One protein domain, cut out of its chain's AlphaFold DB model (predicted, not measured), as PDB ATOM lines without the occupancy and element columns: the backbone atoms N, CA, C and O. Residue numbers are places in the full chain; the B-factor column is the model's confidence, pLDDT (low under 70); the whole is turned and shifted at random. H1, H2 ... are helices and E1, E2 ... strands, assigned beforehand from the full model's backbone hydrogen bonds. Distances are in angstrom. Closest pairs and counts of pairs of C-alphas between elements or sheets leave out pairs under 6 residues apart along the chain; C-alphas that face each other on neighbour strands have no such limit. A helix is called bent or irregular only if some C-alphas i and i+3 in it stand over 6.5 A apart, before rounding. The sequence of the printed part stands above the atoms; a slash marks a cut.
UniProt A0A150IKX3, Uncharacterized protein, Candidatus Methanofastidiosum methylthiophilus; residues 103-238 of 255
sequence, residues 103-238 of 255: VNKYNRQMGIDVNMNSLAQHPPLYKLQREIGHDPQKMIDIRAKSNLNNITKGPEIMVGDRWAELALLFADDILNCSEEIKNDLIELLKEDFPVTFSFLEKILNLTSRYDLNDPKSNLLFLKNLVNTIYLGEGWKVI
ATOM      1  N   VAL A 103      47.118 -20.845   5.155       91.44
ATOM      2  CA  VAL A 103      48.400 -20.441   5.757       91.44
ATOM      3  C   VAL A 103      48.221 -20.197   7.243       91.44
ATOM      4  O   VAL A 103      47.211 -19.625   7.676       91.44
ATOM      5  N   ASN A 104      49.216 -20.580   8.039       90.12
ATOM      6  CA  ASN A 104      49.266 -20.249   9.449       90.12
ATOM      7  C   ASN A 104      50.011 -18.924   9.698       90.12
ATOM      8  O   ASN A 104      51.207 -18.784   9.447       90.12
ATOM      9  N   LYS A 105      49.319 -17.945  10.300       84.00
ATOM     10  CA  LYS A 105      49.875 -16.603  10.573       84.00
ATOM     11  C   LYS A 105      51.109 -16.588  11.488       84.00
ATOM     12  O   LYS A 105      51.785 -15.567  11.568       84.00
ATOM     13  N   TYR A 106      51.359 -17.658  12.243       79.06
ATOM     14  CA  TYR A 106      52.491 -17.726  13.161       79.06
ATOM     15  C   TYR A 106      53.788 -18.161  12.467       79.06
ATOM     16  O   TYR A 106      54.837 -18.077  13.098       79.06
ATOM     17  N   ASN A 107      53.728 -18.597  11.200       63.84
ATOM     18  CA  ASN A 107      54.867 -18.957  10.345       63.84
ATOM     19  C   ASN A 107      55.898 -19.909  10.998       63.84
ATOM     20  O   ASN A 107      57.086 -19.883  10.688       63.84
ATOM     21  N   ARG A 108      55.450 -20.738  11.953       56.97
ATOM     22  CA  ARG A 108      56.289 -21.704  12.693       56.97
ATOM     23  C   ARG A 108      56.273 -23.109  12.080       56.97
ATOM     24  O   ARG A 108      56.991 -23.971  12.570       56.97
ATOM     25  N   GLN A 109      55.453 -23.346  11.053       60.78
ATOM     26  CA  GLN A 109      55.107 -24.683  10.557       60.78
ATOM     27  C   GLN A 109      55.085 -24.766   9.018       60.78
ATOM     28  O   GLN A 109      54.213 -25.417   8.455       60.78
ATOM     29  N   MET A 110      56.052 -24.147   8.325       68.56
ATOM     30  CA  MET A 110      56.073 -24.085   6.847       68.56
ATOM     31  C   MET A 110      55.848 -25.446   6.154       68.56
ATOM     32  O   MET A 110      55.155 -25.500   5.146       68.56
ATOM     33  N   GLY A 111      56.365 -26.551   6.706       81.31
ATOM     34  CA  GLY A 111      56.147 -27.892   6.144       81.31
ATOM     35  C   GLY A 111      54.700 -28.396   6.242       81.31
ATOM     36  O   GLY A 111      54.229 -29.079   5.338       81.31
ATOM     37  N   ILE A 112      53.968 -28.034   7.300       88.62
ATOM     38  CA  ILE A 112      52.567 -28.446   7.487       88.62
ATOM     39  C   ILE A 112      51.672 -27.705   6.497       88.62
ATOM     40  O   ILE A 112      50.863 -28.344   5.829       88.62
ATOM     41  N   ASP A 113      51.838 -26.387   6.376       88.88
ATOM     42  CA  ASP A 113      51.088 -25.554   5.432       88.88
ATOM     43  C   ASP A 113      51.255 -26.089   4.000       88.88
ATOM     44  O   ASP A 113      50.268 -26.313   3.296       88.88
ATOM     45  N   VAL A 114      52.500 -26.371   3.598       89.25
ATOM     46  CA  VAL A 114      52.824 -26.934   2.280       89.25
ATOM     47  C   VAL A 114      52.174 -28.303   2.093       89.25
ATOM     48  O   VAL A 114      51.382 -28.464   1.168       89.25
ATOM     49  N   ASN A 115      52.428 -29.269   2.983       93.69
ATOM     50  CA  ASN A 115      51.914 -30.633   2.817       93.69
ATOM     51  C   ASN A 115      50.382 -30.680   2.820       93.69
ATOM     52  O   ASN A 115      49.780 -31.451   2.078       93.69
ATOM     53  N   MET A 116      49.736 -29.838   3.627       94.44
ATOM     54  CA  MET A 116      48.283 -29.742   3.684       94.44
ATOM     55  C   MET A 116      47.690 -29.191   2.381       94.44
ATOM     56  O   MET A 116      46.713 -29.742   1.871       94.44
ATOM     57  N   ASN A 117      48.270 -28.120   1.836       95.12
ATOM     58  CA  ASN A 117      47.812 -27.547   0.571       95.12
ATOM     59  C   ASN A 117      48.099 -28.495  -0.602       95.12
ATOM     60  O   ASN A 117      47.208 -28.715  -1.420       95.12
ATOM     61  N   SER A 118      49.274 -29.133  -0.634       95.38
ATOM     62  CA  SER A 118      49.616 -30.178  -1.605       95.38
ATOM     63  C   SER A 118      48.611 -31.327  -1.580       95.38
ATOM     64  O   SER A 118      48.035 -31.642  -2.616       95.38
ATOM     65  N   LEU A 119      48.306 -31.877  -0.402       97.38
ATOM     66  CA  LEU A 119      47.310 -32.937  -0.225       97.38
ATOM     67  C   LEU A 119      45.943 -32.572  -0.825       97.38
ATOM     68  O   LEU A 119      45.282 -33.407  -1.443       97.38
ATOM     69  N   ALA A 120      45.502 -31.327  -0.641       97.69
ATOM     70  CA  ALA A 120      44.233 -30.874  -1.189       97.69
ATOM     71  C   ALA A 120      44.308 -30.616  -2.705       97.69
ATOM     72  O   ALA A 120      43.351 -30.905  -3.421       97.69
ATOM     73  N   GLN A 121      45.411 -30.067  -3.213       97.06
ATOM     74  CA  GLN A 121      45.508 -29.564  -4.589       97.06
ATOM     75  C   GLN A 121      46.068 -30.578  -5.592       97.06
ATOM     76  O   GLN A 121      45.769 -30.489  -6.782       97.06
ATOM     77  N   HIS A 122      46.833 -31.574  -5.153       98.06
ATOM     78  CA  HIS A 122      47.405 -32.581  -6.044       98.06
ATOM     79  C   HIS A 122      46.360 -33.432  -6.779       98.06
ATOM     80  O   HIS A 122      46.524 -33.610  -7.987       98.06
ATOM     81  N   PRO A 123      45.253 -33.893  -6.160       98.06
ATOM     82  CA  PRO A 123      44.226 -34.629  -6.897       98.06
ATOM     83  C   PRO A 123      43.642 -33.855  -8.101       98.06
ATOM     84  O   PRO A 123      43.722 -34.373  -9.222       98.06
ATOM     85  N   PRO A 124      43.125 -32.612  -7.953       98.50
ATOM     86  CA  PRO A 124      42.672 -31.837  -9.108       98.50
ATOM     87  C   PRO A 124      43.813 -31.441 -10.057       98.50
ATOM     88  O   PRO A 124      43.583 -31.344 -11.264       98.50
ATOM     89  N   LEU A 125      45.040 -31.249  -9.562       98.44
ATOM     90  CA  LEU A 125      46.194 -30.919 -10.403       98.44
ATOM     91  C   LEU A 125      46.578 -32.077 -11.321       98.44
ATOM     92  O   LEU A 125      46.718 -31.899 -12.528       98.44
ATOM     93  N   TYR A 126      46.711 -33.284 -10.778       98.44
ATOM     94  CA  TYR A 126      47.033 -34.456 -11.581       98.44
ATOM     95  C   TYR A 126      45.892 -34.820 -12.524       98.44
ATOM     96  O   TYR A 126      46.136 -35.361 -13.603       98.44
ATOM     97  N   LYS A 127      44.640 -34.527 -12.156       98.38
ATOM     98  CA  LYS A 127      43.517 -34.611 -13.092       98.38
ATOM     99  C   LYS A 127      43.701 -33.632 -14.255       98.38
ATOM    100  O   LYS A 127      43.644 -34.069 -15.400       98.38
ATOM    101  N   LEU A 128      44.011 -32.361 -13.979       98.50
ATOM    102  CA  LEU A 128      44.297 -31.350 -15.004       98.50
ATOM    103  C   LEU A 128      45.452 -31.773 -15.926       98.50
ATOM    104  O   LEU A 128      45.316 -31.688 -17.144       98.50
ATOM    105  N   GLN A 129      46.562 -32.269 -15.370       98.00
ATOM    106  CA  GLN A 129      47.704 -32.753 -16.158       98.00
ATOM    107  C   GLN A 129      47.309 -33.913 -17.088       98.00
ATOM    108  O   GLN A 129      47.703 -33.941 -18.253       98.00
ATOM    109  N   ARG A 130      46.467 -34.841 -16.624       98.31
ATOM    110  CA  ARG A 130      45.959 -35.929 -17.476       98.31
ATOM    111  C   ARG A 130      45.000 -35.431 -18.555       98.31
ATOM    112  O   ARG A 130      45.086 -35.886 -19.692       98.31
ATOM    113  N   GLU A 131      44.137 -34.466 -18.241       98.12
ATOM    114  CA  GLU A 131      43.200 -33.862 -19.202       98.12
ATOM    115  C   GLU A 131      43.912 -33.158 -20.370       98.12
ATOM    116  O   GLU A 131      43.422 -33.198 -21.500       98.12
ATOM    117  N   ILE A 132      45.084 -32.555 -20.137       97.19
ATOM    118  CA  ILE A 132      45.889 -31.928 -21.203       97.19
ATOM    119  C   ILE A 132      46.756 -32.929 -21.988       97.19
ATOM    120  O   ILE A 132      47.253 -32.579 -23.062       97.19
ATOM    121  N   GLY A 133      46.911 -34.161 -21.489       97.81
ATOM    122  CA  GLY A 133      47.637 -35.251 -22.148       97.81
ATOM    123  C   GLY A 133      48.977 -35.652 -21.518       97.81
ATOM    124  O   GLY A 133      49.718 -36.404 -22.148       97.81
ATOM    125  N   HIS A 134      49.313 -35.179 -20.315       97.94
ATOM    126  CA  HIS A 134      50.460 -35.692 -19.553       97.94
ATOM    127  C   HIS A 134      50.109 -36.950 -18.754       97.94
ATOM    128  O   HIS A 134      48.964 -37.163 -18.362       97.94
ATOM    129  N   ASP A 135      51.127 -37.755 -18.453       97.06
ATOM    130  CA  ASP A 135      51.039 -38.841 -17.476       97.06
ATOM    131  C   ASP A 135      51.998 -38.570 -16.302       97.06
ATOM    132  O   ASP A 135      53.202 -38.826 -16.413       97.06
ATOM    133  N   PRO A 136      51.496 -38.037 -15.171       97.12
ATOM    134  CA  PRO A 136      52.334 -37.726 -14.022       97.12
ATOM    135  C   PRO A 136      52.692 -38.954 -13.171       97.12
ATOM    136  O   PRO A 136      53.462 -38.805 -12.222       97.12
ATOM    137  N   GLN A 137      52.170 -40.157 -13.463       97.62
ATOM    138  CA  GLN A 137      52.238 -41.287 -12.526       97.62
ATOM    139  C   GLN A 137      53.669 -41.653 -12.135       97.62
ATOM    140  O   GLN A 137      53.967 -41.836 -10.957       97.62
ATOM    141  N   LYS A 138      54.588 -41.686 -13.106       96.56
ATOM    142  CA  LYS A 138      55.997 -41.994 -12.838       96.56
ATOM    143  C   LYS A 138      56.636 -40.991 -11.869       96.56
ATOM    144  O   LYS A 138      57.413 -41.395 -11.010       96.56
ATOM    145  N   MET A 139      56.331 -39.701 -12.007       95.12
ATOM    146  CA  MET A 139      56.844 -38.651 -11.121       95.12
ATOM    147  C   MET A 139      56.274 -38.800  -9.706       95.12
ATOM    148  O   MET A 139      57.026 -38.719  -8.735       95.12
ATOM    149  N   ILE A 140      54.969 -39.066  -9.597       97.00
ATOM    150  CA  ILE A 140      54.286 -39.295  -8.317       97.00
ATOM    151  C   ILE A 140      54.913 -40.489  -7.589       97.00
ATOM    152  O   ILE A 140      55.296 -40.386  -6.426       97.00
ATOM    153  N   ASP A 141      55.096 -41.595  -8.303       97.62
ATOM    154  CA  ASP A 141      55.679 -42.825  -7.774       97.62
ATOM    155  C   ASP A 141      57.137 -42.633  -7.321       97.62
ATOM    156  O   ASP A 141      57.540 -43.134  -6.270       97.62
ATOM    157  N   ILE A 142      57.940 -41.876  -8.082       95.00
ATOM    158  CA  ILE A 142      59.316 -41.526  -7.694       95.00
ATOM    159  C   ILE A 142      59.326 -40.694  -6.409       95.00
ATOM    160  O   ILE A 142      60.134 -40.971  -5.517       95.00
ATOM    161  N   ARG A 143      58.437 -39.701  -6.290       93.44
ATOM    162  CA  ARG A 143      58.325 -38.868  -5.087       93.44
ATOM    163  C   ARG A 143      57.952 -39.707  -3.867       93.44
ATOM    164  O   ARG A 143      58.664 -39.652  -2.868       93.44
ATOM    165  N   ALA A 144      56.911 -40.529  -3.977       95.56
ATOM    166  CA  ALA A 144      56.453 -41.395  -2.893       95.56
ATOM    167  C   ALA A 144      57.553 -42.368  -2.427       95.56
ATOM    168  O   ALA A 144      57.830 -42.476  -1.232       95.56
ATOM    169  N   LYS A 145      58.275 -43.001  -3.366       93.75
ATOM    170  CA  LYS A 145      59.444 -43.847  -3.051       93.75
ATOM    171  C   LYS A 145      60.576 -43.064  -2.387       93.75
ATOM    172  O   LYS A 145      61.226 -43.573  -1.478       93.75
ATOM    173  N   SER A 146      60.841 -41.838  -2.836       91.38
ATOM    174  CA  SER A 146      61.855 -40.970  -2.224       91.38
ATOM    175  C   SER A 146      61.499 -40.630  -0.774       91.38
ATOM    176  O   SER A 146      62.342 -40.760   0.115       91.38
ATOM    177  N   ASN A 147      60.239 -40.269  -0.516       90.75
ATOM    178  CA  ASN A 147      59.733 -39.979   0.825       90.75
ATOM    179  C   ASN A 147      59.826 -41.208   1.740       90.75
ATOM    180  O   ASN A 147      60.358 -41.102   2.848       90.75
ATOM    181  N   LEU A 148      59.419 -42.381   1.241       87.69
ATOM    182  CA  LEU A 148      59.571 -43.667   1.929       87.69
ATOM    183  C   LEU A 148      61.039 -43.937   2.307       87.69
ATOM    184  O   LEU A 148      61.361 -44.190   3.463       87.69
ATOM    185  N   ASN A 149      61.968 -43.805   1.359       86.88
ATOM    186  CA  ASN A 149      63.396 -44.045   1.604       86.88
ATOM    187  C   ASN A 149      64.043 -43.021   2.553       86.88
ATOM    188  O   ASN A 149      65.099 -43.275   3.135       86.88
ATOM    189  N   ASN A 150      63.459 -41.829   2.677       83.44
ATOM    190  CA  ASN A 150      63.969 -40.801   3.574       83.44
ATOM    191  C   ASN A 150      63.531 -41.019   5.021       83.44
ATOM    192  O   ASN A 150      64.305 -40.675   5.919       83.44
ATOM    193  N   ILE A 151      62.351 -41.602   5.254       80.50
ATOM    194  CA  ILE A 151      61.855 -41.844   6.611       80.50
ATOM    195  C   ILE A 151      62.480 -43.084   7.269       80.50
ATOM    196  O   ILE A 151      62.702 -43.079   8.476       80.50
ATOM    197  N   THR A 152      62.896 -44.092   6.496       68.94
ATOM    198  CA  THR A 152      63.501 -45.349   6.997       68.94
ATOM    199  C   THR A 152      64.885 -45.203   7.644       68.94
ATOM    200  O   THR A 152      65.520 -46.190   8.016       68.94
ATOM    201  N   LYS A 153      65.384 -43.976   7.820       68.69
ATOM    202  CA  LYS A 153      66.711 -43.690   8.394       68.69
ATOM    203  C   LYS A 153      66.740 -43.682   9.930       68.69
ATOM    204  O   LYS A 153      67.801 -43.432  10.500       68.69
ATOM    205  N   GLY A 154      65.623 -43.954  10.607       67.88
ATOM    206  CA  GLY A 154      65.565 -44.072  12.067       67.88
ATOM    207  C   GLY A 154      64.155 -44.370  12.605       67.88
ATOM    208  O   GLY A 154      63.192 -44.276  11.853       67.88
ATOM    209  N   PRO A 155      64.022 -44.735  13.894       71.75
ATOM    210  CA  PRO A 155      62.731 -45.025  14.530       71.75
ATOM    211  C   PRO A 155      61.832 -43.784  14.654       71.75
ATOM    212  O   PRO A 155      62.337 -42.667  14.770       71.75
ATOM    213  N   GLU A 156      60.509 -43.976  14.757       77.00
ATOM    214  CA  GLU A 156      59.516 -42.889  14.892       77.00
ATOM    215  C   GLU A 156      59.831 -41.907  16.035       77.00
ATOM    216  O   GLU A 156      59.634 -40.704  15.902       77.00
ATOM    217  N   ILE A 157      60.430 -42.353  17.142       67.56
ATOM    218  CA  ILE A 157      60.825 -41.439  18.229       67.56
ATOM    219  C   ILE A 157      61.792 -40.330  17.771       67.56
ATOM    220  O   ILE A 157      61.823 -39.250  18.358       67.56
ATOM    221  N   MET A 158      62.560 -40.564  16.701       70.69
ATOM    222  CA  MET A 158      63.475 -39.577  16.124       70.69
ATOM    223  C   MET A 158      62.771 -38.530  15.256       70.69
ATOM    224  O   MET A 158      63.382 -37.502  14.963       70.69
ATOM    225  N   VAL A 159      61.505 -38.738  14.870       70.62
ATOM    226  CA  VAL A 159      60.724 -37.717  14.154       70.62
ATOM    227  C   VAL A 159      60.111 -36.676  15.099       70.62
ATOM    228  O   VAL A 159      59.701 -35.607  14.643       70.62
ATOM    229  N   GLY A 160      60.113 -36.931  16.414       73.50
ATOM    230  CA  GLY A 160      59.639 -35.994  17.436       73.50
ATOM    231  C   GLY A 160      58.200 -35.539  17.183       73.50
ATOM    232  O   GLY A 160      57.326 -36.348  16.883       73.50
ATOM    233  N   ASP A 161      57.956 -34.229  17.241       72.69
ATOM    234  CA  ASP A 161      56.626 -33.632  17.042       72.69
ATOM    235  C   ASP A 161      56.205 -33.504  15.560       72.69
ATOM    236  O   ASP A 161      55.197 -32.872  15.247       72.69
ATOM    237  N   ARG A 162      56.960 -34.095  14.619       82.06
ATOM    238  CA  ARG A 162      56.706 -33.983  13.166       82.06
ATOM    239  C   ARG A 162      55.743 -35.032  12.610       82.06
ATOM    240  O   ARG A 162      55.533 -35.085  11.401       82.06
ATOM    241  N   TRP A 163      55.129 -35.850  13.460       85.56
ATOM    242  CA  TRP A 163      54.167 -36.878  13.043       85.56
ATOM    243  C   TRP A 163      53.015 -36.299  12.202       85.56
ATOM    244  O   TRP A 163      52.614 -36.919  11.223       85.56
ATOM    245  N   ALA A 164      52.522 -35.092  12.510       87.06
ATOM    246  CA  ALA A 164      51.451 -34.443  11.742       87.06
ATOM    247  C   ALA A 164      51.907 -34.065  10.327       87.06
ATOM    248  O   ALA A 164      51.195 -34.291   9.350       87.06
ATOM    249  N   GLU A 165      53.114 -33.506  10.222       89.94
ATOM    250  CA  GLU A 165      53.740 -33.124   8.957       89.94
ATOM    251  C   GLU A 165      53.952 -34.351   8.060       89.94
ATOM    252  O   GLU A 165      53.625 -34.308   6.873       89.94
ATOM    253  N   LEU A 166      54.437 -35.454   8.640       91.44
ATOM    254  CA  LEU A 166      54.644 -36.723   7.941       91.44
ATOM    255  C   LEU A 166      53.326 -37.390   7.549       91.44
ATOM    256  O   LEU A 166      53.202 -37.887   6.434       91.44
ATOM    257  N   ALA A 167      52.318 -37.368   8.422       94.62
ATOM    258  CA  ALA A 167      51.005 -37.925   8.113       94.62
ATOM    259  C   ALA A 167      50.351 -37.206   6.922       94.62
ATOM    260  O   ALA A 167      49.763 -37.861   6.066       94.62
ATOM    261  N   LEU A 168      50.490 -35.877   6.831       95.94
ATOM    262  CA  LEU A 168      50.037 -35.099   5.673       95.94
ATOM    263  C   LEU A 168      50.807 -35.466   4.399       95.94
ATOM    264  O   LEU A 168      50.184 -35.686   3.363       95.94
ATOM    265  N   LEU A 169      52.139 -35.569   4.491       95.06
ATOM    266  CA  LEU A 169      53.001 -35.961   3.374       95.06
ATOM    267  C   LEU A 169      52.589 -37.325   2.801       95.06
ATOM    268  O   LEU A 169      52.347 -37.457   1.604       95.06
ATOM    269  N   PHE A 170      52.456 -38.338   3.659       96.56
ATOM    270  CA  PHE A 170      52.107 -39.685   3.212       96.56
ATOM    271  C   PHE A 170      50.641 -39.835   2.828       96.56
ATOM    272  O   PHE A 170      50.331 -40.687   2.000       96.56
ATOM    273  N   ALA A 171      49.737 -39.015   3.372       97.94
ATOM    274  CA  ALA A 171      48.362 -38.974   2.889       97.94
ATOM    275  C   ALA A 171      48.321 -38.535   1.424       97.94
ATOM    276  O   ALA A 171      47.608 -39.143   0.628       97.94
ATOM    277  N   ASP A 172      49.112 -37.525   1.058       98.00
ATOM    278  CA  ASP A 172      49.210 -37.074  -0.327       98.00
ATOM    279  C   ASP A 172      49.814 -38.159  -1.230       98.00
ATOM    280  O   ASP A 172      49.274 -38.447  -2.299       98.00
ATOM    281  N   ASP A 173      50.886 -38.821  -0.789       97.62
ATOM    282  CA  ASP A 173      51.484 -39.917  -1.553       97.62
ATOM    283  C   ASP A 173      50.510 -41.094  -1.731       97.62
ATOM    284  O   ASP A 173      50.305 -41.547  -2.856       97.62
ATOM    285  N   ILE A 174      49.839 -41.555  -0.670       97.88
ATOM    286  CA  ILE A 174      48.899 -42.691  -0.721       97.88
ATOM    287  C   ILE A 174      47.697 -42.424  -1.628       97.88
ATOM    288  O   ILE A 174      47.200 -43.350  -2.268       97.88
ATOM    289  N   LEU A 175      47.212 -41.183  -1.696       97.50
ATOM    290  CA  LEU A 175      46.080 -40.846  -2.562       97.50
ATOM    291  C   LEU A 175      46.426 -40.884  -4.052       97.50
ATOM    292  O   LEU A 175      45.519 -41.022  -4.871       97.50
ATOM    293  N   ASN A 176      47.705 -40.731  -4.404       97.94
ATOM    294  CA  ASN A 176      48.110 -40.448  -5.778       97.94
ATOM    295  C   ASN A 176      49.079 -41.482  -6.383       97.94
ATOM    296  O   ASN A 176      49.131 -41.611  -7.610       97.94
ATOM    297  N   CYS A 177      49.865 -42.193  -5.570       97.94
ATOM    298  CA  CYS A 177      50.827 -43.186  -6.051       97.94
ATOM    299  C   CYS A 177      50.155 -44.476  -6.547       97.94
ATOM    300  O   CYS A 177      48.954 -44.697  -6.376       97.94
ATOM    301  N   SER A 178      50.940 -45.331  -7.200       97.75
ATOM    302  CA  SER A 178      50.496 -46.658  -7.622       97.75
ATOM    303  C   SER A 178      50.209 -47.587  -6.437       97.75
ATOM    304  O   SER A 178      50.764 -47.445  -5.348       97.75
ATOM    305  N   GLU A 179      49.349 -48.585  -6.664       97.56
ATOM    306  CA  GLU A 179      48.893 -49.496  -5.603       97.56
ATOM    307  C   GLU A 179      50.046 -50.295  -4.969       97.56
ATOM    308  O   GLU A 179      50.008 -50.576  -3.777       97.56
ATOM    309  N   GLU A 180      51.089 -50.620  -5.742       96.00
ATOM    310  CA  GLU A 180      52.312 -51.261  -5.236       96.00
ATOM    311  C   GLU A 180      52.970 -50.401  -4.145       96.00
ATOM    312  O   GLU A 180      53.129 -50.846  -3.013       96.00
ATOM    313  N   ILE A 181      53.248 -49.130  -4.451       96.50
ATOM    314  CA  ILE A 181      53.920 -48.198  -3.531       96.50
ATOM    315  C   ILE A 181      53.041 -47.877  -2.330       96.50
ATOM    316  O   ILE A 181      53.528 -47.747  -1.209       96.50
ATOM    317  N   LYS A 182      51.734 -47.747  -2.555       97.62
ATOM    318  CA  LYS A 182      50.760 -47.529  -1.493       97.62
ATOM    319  C   LYS A 182      50.771 -48.666  -0.473       97.62
ATOM    320  O   LYS A 182      50.715 -48.387   0.723       97.62
ATOM    321  N   ASN A 183      50.843 -49.919  -0.923       96.62
ATOM    322  CA  ASN A 183      50.912 -51.069  -0.023       96.62
ATOM    323  C   ASN A 183      52.210 -51.052   0.792       96.62
ATOM    324  O   ASN A 183      52.131 -51.157   2.015       96.62
ATOM    325  N   ASP A 184      53.353 -50.802   0.145       94.56
ATOM    326  CA  ASP A 184      54.652 -50.680   0.825       94.56
ATOM    327  C   ASP A 184      54.635 -49.564   1.889       94.56
ATOM    328  O   ASP A 184      55.096 -49.750   3.016       94.56
ATOM    329  N   LEU A 185      54.066 -48.398   1.554       95.25
ATOM    330  CA  LEU A 185      53.911 -47.268   2.475       95.25
ATOM    331  C   LEU A 185      53.023 -47.621   3.672       95.25
ATOM    332  O   LEU A 185      53.369 -47.298   4.806       95.25
ATOM    333  N   ILE A 186      51.875 -48.259   3.434       95.94
ATOM    334  CA  ILE A 186      50.934 -48.630   4.497       95.94
ATOM    335  C   ILE A 186      51.555 -49.666   5.433       95.94
ATOM    336  O   ILE A 186      51.420 -49.523   6.647       95.94
ATOM    337  N   GLU A 187      52.217 -50.689   4.890       94.69
ATOM    338  CA  GLU A 187      52.885 -51.728   5.679       94.69
ATOM    339  C   GLU A 187      53.956 -51.108   6.581       94.69
ATOM    340  O   GLU A 187      53.873 -51.233   7.804       94.69
ATOM    341  N   LEU A 188      54.867 -50.326   5.998       92.31
ATOM    342  CA  LEU A 188      55.956 -49.701   6.745       92.31
ATOM    343  C   LEU A 188      55.455 -48.726   7.816       92.31
ATOM    344  O   LEU A 188      55.898 -48.774   8.962       92.31
ATOM    345  N   LEU A 189      54.520 -47.835   7.473       93.38
ATOM    346  CA  LEU A 189      54.010 -46.857   8.436       93.38
ATOM    347  C   LEU A 189      53.259 -47.533   9.582       93.38
ATOM    348  O   LEU A 189      53.349 -47.086  10.721       93.38
ATOM    349  N   LYS A 190      52.533 -48.616   9.307       94.44
ATOM    350  CA  LYS A 190      51.799 -49.348  10.337       94.44
ATOM    351  C   LYS A 190      52.730 -50.050  11.327       94.44
ATOM    352  O   LYS A 190      52.397 -50.111  12.510       94.44
ATOM    353  N   GLU A 191      53.848 -50.595  10.853       91.44
ATOM    354  CA  GLU A 191      54.804 -51.332  11.686       91.44
ATOM    355  C   GLU A 191      55.767 -50.403  12.431       91.44
ATOM    356  O   GLU A 191      55.903 -50.511  13.653       91.44
ATOM    357  N   ASP A 192      56.375 -49.455  11.718       90.06
ATOM    358  CA  ASP A 192      57.490 -48.654  12.230       90.06
ATOM    359  C   ASP A 192      57.080 -47.246  12.697       90.06
ATOM    360  O   ASP A 192      57.799 -46.631  13.492       90.06
ATOM    361  N   PHE A 193      55.931 -46.730  12.230       92.25
ATOM    362  CA  PHE A 193      55.445 -45.365  12.507       92.25
ATOM    363  C   PHE A 193      53.962 -45.314  12.943       92.25
ATOM    364  O   PHE A 193      53.153 -44.590  12.342       92.25
ATOM    365  N   PRO A 194      53.556 -46.074  13.979       91.88
ATOM    366  CA  PRO A 194      52.150 -46.245  14.346       91.88
ATOM    367  C   PRO A 194      51.431 -44.945  14.739       91.88
ATOM    368  O   PRO A 194      50.218 -44.833  14.526       91.88
ATOM    369  N   VAL A 195      52.128 -43.946  15.299       91.56
ATOM    370  CA  VAL A 195      51.498 -42.654  15.629       91.56
ATOM    371  C   VAL A 195      51.178 -41.895  14.346       91.56
ATOM    372  O   VAL A 195      50.039 -41.462  14.153       91.56
ATOM    373  N   THR A 196      52.152 -41.786  13.444       92.62
ATOM    374  CA  THR A 196      51.996 -41.177  12.119       92.62
ATOM    375  C   THR A 196      50.885 -41.874  11.333       92.62
ATOM    376  O   THR A 196      50.006 -41.204  10.785       92.62
ATOM    377  N   PHE A 197      50.854 -43.210  11.355       95.12
ATOM    378  CA  PHE A 197      49.818 -44.013  10.707       95.12
ATOM    379  C   PHE A 197      48.414 -43.718  11.258       95.12
ATOM    380  O   PHE A 197      47.478 -43.514  10.488       95.12
ATOM    381  N   SER A 198      48.256 -43.576  12.580       94.56
ATOM    382  CA  SER A 198      46.959 -43.213  13.175       94.56
ATOM    383  C   SER A 198      46.437 -41.853  12.691       94.56
ATOM    384  O   SER A 198      45.228 -41.664  12.523       94.56
ATOM    385  N   PHE A 199      47.325 -40.880  12.466       94.44
ATOM    386  CA  PHE A 199      46.940 -39.589  11.891       94.44
ATOM    387  C   PHE A 199      46.637 -39.693  10.402       94.44
ATOM    388  O   PHE A 199      45.619 -39.159   9.963       94.44
ATOM    389  N   LEU A 200      47.450 -40.432   9.652       96.56
ATOM    390  CA  LEU A 200      47.203 -40.743   8.249       96.56
ATOM    391  C   LEU A 200      45.800 -41.344   8.045       96.56
ATOM    392  O   LEU A 200      45.047 -40.854   7.207       96.56
ATOM    393  N   GLU A 201      45.396 -42.332   8.845       97.44
ATOM    394  CA  GLU A 201      44.060 -42.938   8.750       97.44
ATOM    395  C   GLU A 201      42.934 -41.915   8.961       97.44
ATOM    396  O   GLU A 201      41.935 -41.916   8.234       97.44
ATOM    397  N   LYS A 202      43.094 -40.999   9.926       97.25
ATOM    398  CA  LYS A 202      42.130 -39.909  10.153       97.25
ATOM    399  C   LYS A 202      42.045 -38.983   8.945       97.25
ATOM    400  O   LYS A 202      40.939 -38.590   8.577       97.25
ATOM    401  N   ILE A 203      43.186 -38.654   8.338       98.19
ATOM    402  CA  ILE A 203      43.261 -37.806   7.147       98.19
ATOM    403  C   ILE A 203      42.558 -38.493   5.973       98.19
ATOM    404  O   ILE A 203      41.648 -37.907   5.399       98.19
ATOM    405  N   LEU A 204      42.891 -39.748   5.661       97.88
ATOM    406  CA  LEU A 204      42.288 -40.484   4.542       97.88
ATOM    407  C   LEU A 204      40.771 -40.679   4.717       97.88
ATOM    408  O   LEU A 204      40.003 -40.514   3.767       97.88
ATOM    409  N   ASN A 205      40.315 -40.969   5.941       98.12
ATOM    410  CA  ASN A 205      38.889 -41.054   6.276       98.12
ATOM    411  C   ASN A 205      38.171 -39.698   6.183       98.12
ATOM    412  O   ASN A 205      36.973 -39.648   5.911       98.12
ATOM    413  N   LEU A 206      38.872 -38.591   6.438       98.25
ATOM    414  CA  LEU A 206      38.327 -37.264   6.187       98.25
ATOM    415  C   LEU A 206      38.227 -37.022   4.680       98.25
ATOM    416  O   LEU A 206      37.152 -36.657   4.212       98.25
ATOM    417  N   THR A 207      39.307 -37.265   3.932       97.88
ATOM    418  CA  THR A 207      39.385 -37.055   2.480       97.88
ATOM    419  C   THR A 207      38.266 -37.772   1.733       97.88
ATOM    420  O   THR A 207      37.653 -37.178   0.854       97.88
ATOM    421  N   SER A 208      37.918 -39.004   2.121       97.25
ATOM    422  CA  SER A 208      36.857 -39.792   1.469       97.25
ATOM    423  C   SER A 208      35.451 -39.174   1.539       97.25
ATOM    424  O   SER A 208      34.540 -39.636   0.852       97.25
ATOM    425  N   ARG A 209      35.254 -38.131   2.357       97.88
ATOM    426  CA  ARG A 209      33.974 -37.426   2.537       97.88
ATOM    427  C   ARG A 209      33.850 -36.170   1.678       97.88
ATOM    428  O   ARG A 209      32.799 -35.532   1.713       97.88
ATOM    429  N   TYR A 210      34.902 -35.800   0.952       98.38
ATOM    430  CA  TYR A 210      34.960 -34.587   0.144       98.38
ATOM    431  C   TYR A 210      35.331 -34.923  -1.297       98.38
ATOM    432  O   TYR A 210      36.175 -35.774  -1.558       98.38
ATOM    433  N   ASP A 211      34.736 -34.202  -2.245       98.06
ATOM    434  CA  ASP A 211      35.259 -34.158  -3.608       98.06
ATOM    435  C   ASP A 211      36.375 -33.113  -3.668       98.06
ATOM    436  O   ASP A 211      36.109 -31.912  -3.597       98.06
ATOM    437  N   LEU A 212      37.628 -33.557  -3.766       98.06
ATOM    438  CA  LEU A 212      38.769 -32.648  -3.872       98.06
ATOM    439  C   LEU A 212      38.876 -31.977  -5.247       98.06
ATOM    440  O   LEU A 212      39.668 -31.051  -5.382       98.06
ATOM    441  N   ASN A 213      38.077 -32.387  -6.242       98.00
ATOM    442  CA  ASN A 213      38.021 -31.756  -7.564       98.00
ATOM    443  C   ASN A 213      37.042 -30.578  -7.640       98.00
ATOM    444  O   ASN A 213      37.024 -29.878  -8.652       98.00
ATOM    445  N   ASP A 214      36.234 -30.356  -6.604       98.25
ATOM    446  CA  ASP A 214      35.385 -29.175  -6.484       98.25
ATOM    447  C   ASP A 214      36.058 -28.140  -5.561       98.25
ATOM    448  O   ASP A 214      36.347 -28.460  -4.406       98.25
ATOM    449  N   PRO A 215      36.276 -26.888  -6.005       97.62
ATOM    450  CA  PRO A 215      36.968 -25.874  -5.205       97.62
ATOM    451  C   PRO A 215      36.344 -25.597  -3.828       97.62
ATOM    452  O   PRO A 215      37.060 -25.338  -2.858       97.62
ATOM    453  N   LYS A 216      35.008 -25.643  -3.708       97.94
ATOM    454  CA  LYS A 216      34.321 -25.351  -2.437       97.94
ATOM    455  C   LYS A 216      34.480 -26.504  -1.454       97.94
ATOM    456  O   LYS A 216      34.776 -26.275  -0.282       97.94
ATOM    457  N   SER A 217      34.285 -27.725  -1.938       98.31
ATOM    458  CA  SER A 217      34.506 -28.961  -1.193       98.31
ATOM    459  C   SER A 217      35.974 -29.101  -0.774       98.31
ATOM    460  O   SER A 217      36.245 -29.405   0.385       98.31
ATOM    461  N   ASN A 218      36.915 -28.751  -1.653       98.12
ATOM    462  CA  ASN A 218      38.352 -28.718  -1.379       98.12
ATOM    463  C   ASN A 218      38.717 -27.772  -0.216       98.12
ATOM    464  O   ASN A 218      39.374 -28.169   0.748       98.12
ATOM    465  N   LEU A 219      38.204 -26.539  -0.236       97.69
ATOM    466  CA  LEU A 219      38.417 -25.593   0.861       97.69
ATOM    467  C   LEU A 219      37.756 -26.056   2.170       97.69
ATOM    468  O   LEU A 219      38.285 -25.826   3.261       97.69
ATOM    469  N   LEU A 220      36.584 -26.690   2.089       97.94
ATOM    470  CA  LEU A 220      35.918 -27.241   3.267       97.94
ATOM    471  C   LEU A 220      36.716 -28.409   3.861       97.94
ATOM    472  O   LEU A 220      36.837 -28.491   5.085       97.94
ATOM    473  N   PHE A 221      37.301 -29.261   3.019       98.44
ATOM    474  CA  PHE A 221      38.234 -30.301   3.438       98.44
ATOM    475  C   PHE A 221      39.405 -29.701   4.222       98.44
ATOM    476  O   PHE A 221      39.594 -30.077   5.378       98.44
ATOM    477  N   LEU A 222      40.110 -28.708   3.668       97.06
ATOM    478  CA  LEU A 222      41.237 -28.036   4.332       97.06
ATOM    479  C   LEU A 222      40.863 -27.485   5.718       97.06
ATOM    480  O   LEU A 222      41.557 -27.717   6.708       97.06
ATOM    481  N   LYS A 223      39.719 -26.796   5.821       96.38
ATOM    482  CA  LYS A 223      39.237 -26.246   7.100       96.38
ATOM    483  C   LYS A 223      38.937 -27.332   8.135       96.38
ATOM    484  O   LYS A 223      39.200 -27.136   9.319       96.38
ATOM    485  N   ASN A 224      38.378 -28.465   7.713       97.50
ATOM    486  CA  ASN A 224      38.110 -29.587   8.614       97.50
ATOM    487  C   ASN A 224      39.374 -30.379   8.959       97.50
ATOM    488  O   ASN A 224      39.470 -30.922  10.061       97.50
ATOM    489  N   LEU A 225      40.346 -30.419   8.051       96.88
ATOM    490  CA  LEU A 225      41.621 -31.092   8.241       96.88
ATOM    491  C   LEU A 225      42.400 -30.464   9.399       96.88
ATOM    492  O   LEU A 225      42.773 -31.188  10.318       96.88
ATOM    493  N   VAL A 226      42.507 -29.130   9.439       94.12
ATOM    494  CA  VAL A 226      43.117 -28.376  10.556       94.12
ATOM    495  C   VAL A 226      42.611 -28.849  11.923       94.12
ATOM    496  O   VAL A 226      43.404 -29.095  12.832       94.12
ATOM    497  N   ASN A 227      41.295 -29.033  12.058       93.06
ATOM    498  CA  ASN A 227      40.682 -29.498  13.302       93.06
ATOM    499  C   ASN A 227      40.916 -30.997  13.543       93.06
ATOM    500  O   ASN A 227      41.187 -31.407  14.668       93.06
ATOM    501  N   THR A 228      40.828 -31.814  12.492       93.38
ATOM    502  CA  THR A 228      40.946 -33.281  12.563       93.38
ATOM    503  C   THR A 228      42.317 -33.732  13.061       93.38
ATOM    504  O   THR A 228      42.418 -34.724  13.785       93.38
ATOM    505  N   ILE A 229      43.366 -32.995  12.693       90.38
ATOM    506  CA  ILE A 229      44.748 -33.288  13.087       90.38
ATOM    507  C   ILE A 229      45.317 -32.290  14.111       90.38
ATOM    508  O   ILE A 229      46.519 -32.274  14.351       90.38
ATOM    509  N   TYR A 230      44.445 -31.517  14.770       88.75
ATOM    510  CA  TYR A 230      44.764 -30.649  15.913       88.75
ATOM    511  C   TYR A 230      45.866 -29.604  15.656       88.75
ATOM    512  O   TYR A 230      46.685 -29.328  16.529       88.75
ATOM    513  N   LEU A 231      45.856 -28.960  14.485       86.75
ATOM    514  CA  LEU A 231      46.862 -27.953  14.105       86.75
ATOM    515  C   LEU A 231      46.698 -26.586  14.801       86.75
ATOM    516  O   LEU A 231      47.406 -25.631  14.480       86.75
ATOM    517  N   GLY A 232      45.767 -26.469  15.749       87.69
ATOM    518  CA  GLY A 232      45.552 -25.263  16.545       87.69
ATOM    519  C   GLY A 232      44.950 -24.092  15.764       87.69
ATOM    520  O   GLY A 232      44.236 -24.259  14.777       87.69
ATOM    521  N   GLU A 233      45.207 -22.878  16.248       89.00
ATOM    522  CA  GLU A 233      44.627 -21.643  15.716       89.00
ATOM    523  C   GLU A 233      45.565 -20.908  14.742       89.00
ATOM    524  O   GLU A 233      46.755 -21.196  14.630       89.00
ATOM    525  N   GLY A 234      45.040 -19.868  14.084       90.12
ATOM    526  CA  GLY A 234      45.834 -18.942  13.266       90.12
ATOM    527  C   GLY A 234      45.828 -19.227  11.766       90.12
ATOM    528  O   GLY A 234      46.445 -18.467  11.020       90.12
ATOM    529  N   TRP A 235      45.097 -20.255  11.341       92.38
ATOM    530  CA  TRP A 235      44.884 -20.615   9.944       92.38
ATOM    531  C   TRP A 235      43.966 -19.621   9.236       92.38
ATOM    532  O   TRP A 235      42.895 -19.270   9.741       92.38
ATOM    533  N   LYS A 236      44.387 -19.160   8.060       93.62
ATOM    534  CA  LYS A 236      43.640 -18.225   7.215       93.62
ATOM    535  C   LYS A 236      43.625 -18.717   5.778       93.62
ATOM    536  O   LYS A 236      44.579 -19.339   5.333       93.62
ATOM    537  N   VAL A 237      42.538 -18.411   5.078       94.38
ATOM    538  CA  VAL A 237      42.418 -18.646   3.636       94.38
ATOM    539  C   VAL A 237      43.264 -17.616   2.901       94.38
ATOM    540  O   VAL A 237      43.164 -16.430   3.220       94.38
ATOM    541  N   ILE A 238      44.070 -18.076   1.948       90.06
ATOM    542  CA  ILE A 238      44.791 -17.206   1.012       90.06
ATOM    543  C   ILE A 238      43.909 -16.981  -0.208       90.06
ATOM    544  O   ILE A 238      43.184 -17.883  -0.637       90.06
TER     545      ILE A 238
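What this domain is: This is residues 103 to 238 of the 255 residues of an uncharacterized protein of Candidatus Methanofastidiosum methylthiophilus (UniProt A0A150IKX3). Kinked helix H3 forms the core of a helical body, where H2, H3, H4 and H5 make an up-and-down bundle, each running against the one before it. Arm H1a of bent helix H1 packs on H3, H6 folds back on H5 and also meets H1a, and both ends of the printed part come together in a short strand pairing with E1. The printed part has 136 residues with six named helices, H1 to H6, then one named strand, E1; the class is mostly helix. It is compact, with a radius of gyration of the C-alphas of 14.7 A and spans of 39 by 37 by 25 A.

How they stand to each other: The longest helix, H1, residues 110 to 132, was assigned as one helix by its hydrogen bonds but is bent: C-alphas 120 and 123 are 6.8 A apart, and arms H1a, residues 110 to 120, and H1b, residues 123 to 132, stand at 58 degrees. H1a touches the hub H3, residues 156 to 176, with H3's residues 164 to 172 alone; the closest C-alphas, of Leu 119 and Asp 172, are 4.6 A apart, at a shallow tilt of 25 degrees, the same way. H3 is irregular, C-alphas 158 and 161 being 9.1 A apart, with a kink of 94 degrees near residue 163. H2, residues 137 to 151, forms a helical hairpin with H3, touching its residues 170 to 176 alone; the closest C-alphas, of Ala 144 and Asp 173, are 5.4 A apart. H4, residues 179 to 192, forms another hairpin with H3, closest at the C-alphas of Ile 174 and Lys 182, 5.2 A. H5, residues 194 to 207, touches residues 163 to 171 of H3 alone, closest at the C-alphas of Ala 167 and Leu 200, 4.7 A. H6, residues 215 to 228, touches residues 202 to 207 of H5 alone, closest at the C-alphas of Thr 207 and Phe 221, 6.9 A. H1b touches no helix. E1, residues 235 to 237, pairs with no named strand, but residues 103 to 104 pair antiparallel with its residues 235 to 236. Every O i to N i+4 pair is within hydrogen-bond range in H1a, H1b, H2, H4 and H5; in H3 it is 11 of 17, in H6 9 of 10.

Where its parts are: H1a begins at C-alpha 110 (56.073, -24.085, 6.847) and spans 15.8 A; H1b spans 14.7 A. H2 spans 21.4 A, H3 23.7 A, H4 19.8 A, and H5 and H6 19.7 A each. E1, 7.1 A long, ends at C-alpha 237 (42.418, -18.646, 3.636).

The domain as a whole: The farthest C-alphas, of Ile 132 and Ile 157, are 43.2 A apart. The printed part has no cut and no long link. Confidence is under 70 at residues 107 to 110, 152 to 154 and 157.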